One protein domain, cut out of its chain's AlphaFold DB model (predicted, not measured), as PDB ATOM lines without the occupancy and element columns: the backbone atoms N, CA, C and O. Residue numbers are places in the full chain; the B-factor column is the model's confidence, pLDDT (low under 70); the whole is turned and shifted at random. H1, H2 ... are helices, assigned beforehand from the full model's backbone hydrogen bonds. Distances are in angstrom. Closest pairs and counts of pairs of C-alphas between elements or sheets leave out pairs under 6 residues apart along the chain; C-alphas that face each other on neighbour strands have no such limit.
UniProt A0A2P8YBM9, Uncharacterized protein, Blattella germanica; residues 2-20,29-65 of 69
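What this domain is: This is residues 2 to 20 and 29 to 65 of the 69 residues of an uncharacterized protein of Blattella germanica (UniProt A0A2P8YBM9). Two helices, H1 and then H2, run roughly side by side the same way with a gap between them, and a long looping stretch, residues 29 to 51, lies beyond H2 on the side away from H1. The 56 printed residues include two named helices and no named strand; the class is all helix, with 25 residues, under half, in named elements. The whole is only just loose, close to compact, with a radius of gyration of the C-alphas of 12.3 A, and elongated, spanning 36 by 22 by 13 A.

How they stand to each other: H1, residues 2 to 14, and H2, residues 52 to 63, are close but not clearly touching: their closest C-alphas, those of Tyr 3 and Phe 60, are 8.0 A apart. They run the same way at a shallow tilt of 22 degrees. In H1 and H2 every O i to N i+4 pair is within hydrogen-bond range.

Where its parts are: H1 begins at C-alpha 2 (-22.578, -10.666, -53.606) and is 18.5 A long from first to last C-alpha. H2 is 16.8 A long and ends at C-alpha 63 (-34.405, -0.125, -53.962).

The domain as a whole: The C-alphas farthest apart, those of Lys 16 and Lys 48, are 36.5 A apart. The link across the cut joins H1 to H2; residues 21 to 28 are not printed, and C-alphas 20 and 29 are 20.8 A apart. The model's pLDDT is under 70 at residues 34 to 38 and 42 to 47.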
ATOM      1  N   PHE A   2     -21.372 -10.196 -54.327       90.94
ATOM      2  CA  PHE A   2     -22.578 -10.666 -53.606       90.94
ATOM      3  C   PHE A   2     -23.888  -9.919 -53.945       90.94
ATOM      4  O   PHE A   2     -24.807 -10.522 -54.482       90.94
ATOM      5  N   TYR A   3     -23.978  -8.605 -53.696       92.00
ATOM      6  CA  TYR A   3     -25.221  -7.845 -53.944       92.00
ATOM      7  C   TYR A   3     -25.634  -7.814 -55.420       92.00
ATOM      8  O   TYR A   3     -26.816  -7.767 -55.732       92.00
ATOM      9  N   THR A   4     -24.665  -7.885 -56.334       95.06
ATOM     10  CA  THR A   4     -24.931  -7.965 -57.774       95.06
ATOM     11  C   THR A   4     -25.607  -9.285 -58.141       95.06
ATOM     12  O   THR A   4     -26.523  -9.301 -58.957       95.06
ATOM     13  N   GLU A   5     -25.167 -10.395 -57.550       96.38
ATOM     14  CA  GLU A   5     -25.780 -11.711 -57.751       96.38
ATOM     15  C   GLU A   5     -27.137 -11.798 -57.053       96.38
ATOM     16  O   GLU A   5     -28.108 -12.233 -57.667       96.38
ATOM     17  N   LEU A   6     -27.237 -11.280 -55.825       95.50
ATOM     18  CA  LEU A   6     -28.501 -11.196 -55.099       95.50
ATOM     19  C   LEU A   6     -29.556 -10.406 -55.886       95.50
ATOM     20  O   LEU A   6     -30.691 -10.861 -56.002       95.50
ATOM     21  N   GLN A   7     -29.174  -9.276 -56.492       96.56
ATOM     22  CA  GLN A   7     -30.066  -8.484 -57.342       96.56
ATOM     23  C   GLN A   7     -30.572  -9.284 -58.549       96.56
ATOM     24  O   GLN A   7     -31.751  -9.212 -58.885       96.56
ATOM     25  N   ARG A   8     -29.706 -10.080 -59.193       97.25
ATOM     26  CA  ARG A   8     -30.117 -10.931 -60.323       97.25
ATOM     27  C   ARG A   8     -31.165 -11.959 -59.903       97.25
ATOM     28  O   ARG A   8     -32.115 -12.180 -60.648       97.25
ATOM     29  N   GLU A   9     -31.015 -12.569 -58.729       96.50
ATOM     30  CA  GLU A   9     -32.005 -13.527 -58.229       96.50
ATOM     31  C   GLU A   9     -33.314 -12.850 -57.810       96.50
ATOM     32  O   GLU A   9     -34.386 -13.380 -58.099       96.50
ATOM     33  N   VAL A  10     -33.256 -11.660 -57.200       96.31
ATOM     34  CA  VAL A  10     -34.461 -10.877 -56.880       96.31
ATOM     35  C   VAL A  10     -35.235 -10.523 -58.151       96.31
ATOM     36  O   VAL A  10     -36.428 -10.818 -58.215       96.31
ATOM     37  N   ASN A  11     -34.559 -10.028 -59.196       96.12
ATOM     38  CA  ASN A  11     -35.194  -9.708 -60.479       96.12
ATOM     39  C   ASN A  11     -35.901 -10.930 -61.088       96.12
ATOM     40  O   ASN A  11     -37.055 -10.846 -61.496       96.12
ATOM     41  N   ARG A  12     -35.253 -12.102 -61.082       96.88
ATOM     42  CA  ARG A  12     -35.846 -13.353 -61.596       96.88
ATOM     43  C   ARG A  12     -37.092 -13.800 -60.831       96.88
ATOM     44  O   ARG A  12     -37.941 -14.503 -61.384       96.88
ATOM     45  N   ILE A  13     -37.170 -13.494 -59.538       95.88
ATOM     46  CA  ILE A  13     -38.331 -13.815 -58.698       95.88
ATOM     47  C   ILE A  13     -39.465 -12.824 -58.979       95.88
ATOM     48  O   ILE A  13     -40.620 -13.242 -59.094       95.88
ATOM     49  N   GLU A  14     -39.132 -11.544 -59.136       93.06
ATOM     50  CA  GLU A  14     -40.079 -10.482 -59.475       93.06
ATOM     51  C   GLU A  14     -40.699 -10.678 -60.864       93.06
ATOM     52  O   GLU A  14     -41.915 -10.588 -60.994       93.06
ATOM     53  N   GLU A  15     -39.915 -11.085 -61.871       95.56
ATOM     54  CA  GLU A  15     -40.404 -11.465 -63.212       95.56
ATOM     55  C   GLU A  15     -41.494 -12.552 -63.165       95.56
ATOM     56  O   GLU A  15     -42.330 -12.663 -64.061       95.56
ATOM     57  N   LYS A  16     -41.514 -13.355 -62.094       96.25
ATOM     58  CA  LYS A  16     -42.518 -14.399 -61.849       96.25
ATOM     59  C   LYS A  16     -43.684 -13.920 -60.978       96.25
ATOM     60  O   LYS A  16     -44.476 -14.751 -60.537       96.25
ATOM     61  N   ASN A  17     -43.786 -12.618 -60.700       92.69
ATOM     62  CA  ASN A  17     -44.743 -11.998 -59.778       92.69
ATOM     63  C   ASN A  17     -44.745 -12.639 -58.378       92.69
ATOM     64  O   ASN A  17     -45.785 -12.773 -57.729       92.69
ATOM     65  N   ARG A  18     -43.572 -13.074 -57.902       93.06
ATOM     66  CA  ARG A  18     -43.395 -13.652 -56.564       93.06
ATOM     67  C   ARG A  18     -42.648 -12.677 -55.663       93.06
ATOM     68  O   ARG A  18     -41.922 -11.810 -56.130       93.06
ATOM     69  N   LYS A  19     -42.806 -12.845 -54.348       88.56
ATOM     70  CA  LYS A  19     -42.069 -12.067 -53.344       88.56
ATOM     71  C   LYS A  19     -40.945 -12.915 -52.745       88.56
ATOM     72  O   LYS A  19     -41.242 -14.013 -52.265       88.56
ATOM     73  N   PRO A  20     -39.683 -12.453 -52.771       92.62
ATOM     74  CA  PRO A  20     -38.580 -13.187 -52.170       92.62
ATOM     75  C   PRO A  20     -38.597 -13.064 -50.642       92.62
ATOM     76  O   PRO A  20     -38.934 -12.018 -50.088       92.62
ATOM     77  N   ARG A  29     -25.218  -4.908 -39.477       89.56
ATOM     78  CA  ARG A  29     -25.860  -4.167 -38.389       89.56
ATOM     79  C   ARG A  29     -26.595  -2.989 -39.006       89.56
ATOM     80  O   ARG A  29     -25.951  -2.034 -39.433       89.56
ATOM     81  N   VAL A  30     -27.916  -3.075 -39.126       86.38
ATOM     82  CA  VAL A  30     -28.730  -2.096 -39.880       86.38
ATOM     83  C   VAL A  30     -29.081  -0.836 -39.084       86.38
ATOM     84  O   VAL A  30     -29.529   0.150 -39.657       86.38
ATOM     85  N   GLY A  31     -28.819  -0.808 -37.776       84.19
ATOM     86  CA  GLY A  31     -29.248   0.305 -36.934       84.19
ATOM     87  C   GLY A  31     -30.755   0.272 -36.635       84.19
ATOM     88  O   GLY A  31     -31.525  -0.389 -37.317       84.19
ATOM     89  N   GLN A  32     -31.185   1.048 -35.643       78.06
ATOM     90  CA  GLN A  32     -32.589   1.170 -35.207       78.06
ATOM     91  C   GLN A  32     -33.296   2.438 -35.732       78.06
ATOM     92  O   GLN A  32     -34.400   2.781 -35.307       78.06
ATOM     93  N   ASN A  33     -32.644   3.215 -36.605       70.69
ATOM     94  CA  ASN A  33     -33.187   4.496 -37.053       70.69
ATOM     95  C   ASN A  33     -34.187   4.306 -38.203       70.69
ATOM     96  O   ASN A  33     -33.829   4.330 -39.381       70.69
ATOM     97  N   ILE A  34     -35.463   4.200 -37.836       63.16
ATOM     98  CA  ILE A  34     -36.596   4.012 -38.753       63.16
ATOM     99  C   ILE A  34     -36.678   5.125 -39.817       63.16
ATOM    100  O   ILE A  34     -37.105   4.861 -40.940       63.16
ATOM    101  N   LYS A  35     -36.220   6.354 -39.517       63.69
ATOM    102  CA  LYS A  35     -36.210   7.460 -40.495       63.69
ATOM    103  C   LYS A  35     -35.215   7.224 -41.632       63.69
ATOM    104  O   LYS A  35     -35.492   7.627 -42.752       63.69
ATOM    105  N   ILE A  36     -34.087   6.565 -41.352       64.06
ATOM    106  CA  ILE A  36     -33.071   6.223 -42.363       64.06
ATOM    107  C   ILE A  36     -33.538   5.038 -43.214       64.06
ATOM    108  O   ILE A  36     -33.218   4.956 -44.393       64.06
ATOM    109  N   GLY A  37     -34.328   4.133 -42.634       59.88
ATOM    110  CA  GLY A  37     -34.817   2.947 -43.331       59.88
ATOM    111  C   GLY A  37     -35.949   3.194 -44.328       59.88
ATOM    112  O   GLY A  37     -36.359   2.230 -44.957       59.88
ATOM    113  N   HIS A  38     -36.496   4.413 -44.455       68.56
ATOM    114  CA  HIS A  38     -37.573   4.764 -45.404       68.56
ATOM    115  C   HIS A  38     -38.744   3.749 -45.479       68.56
ATOM    116  O   HIS A  38     -39.358   3.560 -46.524       68.56
ATOM    117  N   GLY A  39     -39.074   3.083 -44.363       70.44
ATOM    118  CA  GLY A  39     -40.125   2.054 -44.293       70.44
ATOM    119  C   GLY A  39     -39.678   0.610 -44.578       70.44
ATOM    120  O   GLY A  39     -40.477  -0.307 -44.387       70.44
ATOM    121  N   ALA A  40     -38.420   0.389 -44.967       75.81
ATOM    122  CA  ALA A  40     -37.804  -0.936 -45.063       75.81
ATOM    123  C   ALA A  40     -37.463  -1.521 -43.683       75.81
ATOM    124  O   ALA A  40     -37.500  -2.734 -43.516       75.81
ATOM    125  N   LEU A  41     -37.168  -0.686 -42.680       80.44
ATOM    126  CA  LEU A  41     -36.879  -1.141 -41.315       80.44
ATOM    127  C   LEU A  41     -38.171  -1.264 -40.489       80.44
ATOM    128  O   LEU A  41     -38.890  -0.278 -40.302       80.44
ATOM    129  N   GLY A  42     -38.459  -2.463 -39.975       67.56
ATOM    130  CA  GLY A  42     -39.580  -2.707 -39.069       67.56
ATOM    131  C   GLY A  42     -39.457  -1.987 -37.718       67.56
ATOM    132  O   GLY A  42     -38.372  -1.600 -37.288       67.56
ATOM    133  N   ARG A  43     -40.585  -1.844 -37.003       62.97
ATOM    134  CA  ARG A  43     -40.692  -1.144 -35.699       62.97
ATOM    135  C   ARG A  43     -39.755  -1.689 -34.607       62.97
ATOM    136  O   ARG A  43     -39.431  -0.952 -33.682       62.97
ATOM    137  N   PHE A  44     -39.350  -2.953 -34.712       63.72
ATOM    138  CA  PHE A  44     -38.453  -3.638 -33.773       63.72
ATOM    139  C   PHE A  44     -37.091  -3.984 -34.394       63.72
ATOM    140  O   PHE A  44     -36.304  -4.701 -33.783       63.72
ATOM    141  N   GLY A  45     -36.822  -3.505 -35.611       59.34
ATOM    142  CA  GLY A  45     -35.644  -3.891 -36.371       59.34
ATOM    143  C   GLY A  45     -34.380  -3.160 -35.920       59.34
ATOM    144  O   GLY A  45     -34.375  -1.938 -35.773       59.34
ATOM    145  N   GLY A  46     -33.292  -3.923 -35.802       64.06
ATOM    146  CA  GLY A  46     -31.921  -3.423 -35.862       64.06
ATOM    147  C   GLY A  46     -31.216  -3.132 -34.535       64.06
ATOM    148  O   GLY A  46     -31.807  -2.807 -33.508       64.06
ATOM    149  N   GLU A  47     -29.891  -3.253 -34.572       69.31
ATOM    150  CA  GLU A  47     -28.998  -2.965 -33.447       69.31
ATOM    151  C   GLU A  47     -28.847  -1.452 -33.191       69.31
ATOM    152  O   GLU A  47     -29.204  -0.617 -34.017       69.31
ATOM    153  N   LYS A  48     -28.243  -1.054 -32.060       77.81
ATOM    154  CA  LYS A  48     -27.945   0.370 -31.788       77.81
ATOM    155  C   LYS A  48     -26.957   0.973 -32.793       77.81
ATOM    156  O   LYS A  48     -27.018   2.169 -33.066       77.81
ATOM    157  N   SER A  49     -26.040   0.156 -33.311       81.38
ATOM    158  CA  SER A  49     -25.000   0.568 -34.255       81.38
ATOM    159  C   SER A  49     -25.360   0.208 -35.691       81.38
ATOM    160  O   SER A  49     -25.942  -0.849 -35.931       81.38
ATOM    161  N   ILE A  50     -24.919   1.035 -36.637       87.38
ATOM    162  CA  ILE A  50     -24.916   0.720 -38.066       87.38
ATOM    163  C   ILE A  50     -23.494   0.372 -38.530       87.38
ATOM    164  O   ILE A  50     -22.538   1.028 -38.114       87.38
ATOM    165  N   ASN A  51     -23.340  -0.638 -39.389       90.12
ATOM    166  CA  ASN A  51     -22.073  -0.938 -40.069       90.12
ATOM    167  C   ASN A  51     -22.216  -0.831 -41.602       90.12
ATOM    168  O   ASN A  51     -23.311  -0.636 -42.132       90.12
ATOM    169  N   GLY A  52     -21.102  -0.948 -42.333       90.31
ATOM    170  CA  GLY A  52     -21.098  -0.807 -43.796       90.31
ATOM    171  C   GLY A  52     -21.985  -1.828 -44.518       90.31
ATOM    172  O   GLY A  52     -22.647  -1.485 -45.493       90.31
ATOM    173  N   ASN A  53     -22.054  -3.062 -44.014       90.69
ATOM    174  CA  ASN A  53     -22.947  -4.082 -44.564       90.69
ATOM    175  C   ASN A  53     -24.412  -3.757 -44.282       90.69
ATOM    176  O   ASN A  53     -25.229  -3.863 -45.184       90.69
ATOM    177  N   GLY A  54     -24.745  -3.286 -43.081       90.31
ATOM    178  CA  GLY A  54     -26.101  -2.877 -42.736       90.31
ATOM    179  C   GLY A  54     -26.602  -1.709 -43.580       90.31
ATOM    180  O   GLY A  54     -27.757  -1.718 -43.990       90.31
ATOM    181  N   ARG A  55     -25.730  -0.752 -43.926       90.25
ATOM    182  CA  ARG A  55     -26.066   0.304 -44.896       90.25
ATOM    183  C   ARG A  55     -26.426  -0.279 -46.266       90.25
ATOM    184  O   ARG A  55     -27.459   0.083 -46.811       90.25
ATOM    185  N   ARG A  56     -25.628  -1.227 -46.773       92.56
ATOM    186  CA  ARG A  56     -25.907  -1.898 -48.055       92.56
ATOM    187  C   ARG A  56     -27.197  -2.719 -48.028       92.56
ATOM    188  O   ARG A  56     -27.922  -2.705 -49.011       92.56
ATOM    189  N   ILE A  57     -27.506  -3.395 -46.917       92.19
ATOM    190  CA  ILE A  57     -28.785  -4.107 -46.745       92.19
ATOM    191  C   ILE A  57     -29.951  -3.116 -46.805       92.19
ATOM    192  O   ILE A  57     -30.925  -3.375 -47.500       92.19
ATOM    193  N   LEU A  58     -29.853  -1.978 -46.107       90.19
ATOM    194  CA  LEU A  58     -30.901  -0.954 -46.123       90.19
ATOM    195  C   LEU A  58     -31.130  -0.394 -47.527       90.19
ATOM    196  O   LEU A  58     -32.270  -0.368 -47.977       90.19
ATOM    197  N   GLU A  59     -30.062   0.023 -48.208       91.38
ATOM    198  CA  GLU A  59     -30.121   0.537 -49.582       91.38
ATOM    199  C   GLU A  59     -30.752  -0.501 -50.519       91.38
ATOM    200  O   GLU A  59     -31.741  -0.204 -51.187       91.38
ATOM    201  N   PHE A  60     -30.285  -1.752 -50.456       93.62
ATOM    202  CA  PHE A  60     -30.834  -2.851 -51.247       93.62
ATOM    203  C   PHE A  60     -32.327  -3.080 -50.983       93.62
ATOM    204  O   PHE A  60     -33.107  -3.257 -51.919       93.62
ATOM    205  N   CYS A  61     -32.751  -3.078 -49.716       91.94
ATOM    206  CA  CYS A  61     -34.154  -3.263 -49.370       91.94
ATOM    207  C   CYS A  61     -35.027  -2.089 -49.824       91.94
ATOM    208  O   CYS A  61     -36.144  -2.328 -50.274       91.94
ATOM    209  N   ILE A  62     -34.538  -0.849 -49.744       90.06
ATOM    210  CA  ILE A  62     -35.261   0.335 -50.230       90.06
ATOM    211  C   ILE A  62     -35.448   0.253 -51.749       90.06
ATOM    212  O   ILE A  62     -36.571   0.392 -52.228       90.06
ATOM    213  N   GLU A  63     -34.378  -0.032 -52.495       92.62
ATOM    214  CA  GLU A  63     -34.405  -0.125 -53.962       92.62
ATOM    215  C   GLU A  63     -35.336  -1.238 -54.463       92.62
ATOM    216  O   GLU A  63     -36.025  -1.067 -55.465       92.62
ATOM    217  N   ASN A  64     -35.412  -2.350 -53.730       92.25
ATOM    218  CA  ASN A  64     -36.217  -3.518 -54.093       92.25
ATOM    219  C   ASN A  64     -37.574  -3.590 -53.373       92.25
ATOM    220  O   ASN A  64     -38.250  -4.617 -53.426       92.25
ATOM    221  N   SER A  65     -37.980  -2.535 -52.654       90.06
ATOM    222  CA  SER A  65     -39.220  -2.512 -51.857       90.06
ATOM    223  C   SER A  65     -39.371  -3.702 -50.884       90.06
ATOM    224  O   SER A  65     -40.476  -4.191 -50.625       90.06
TER     225      SER A  65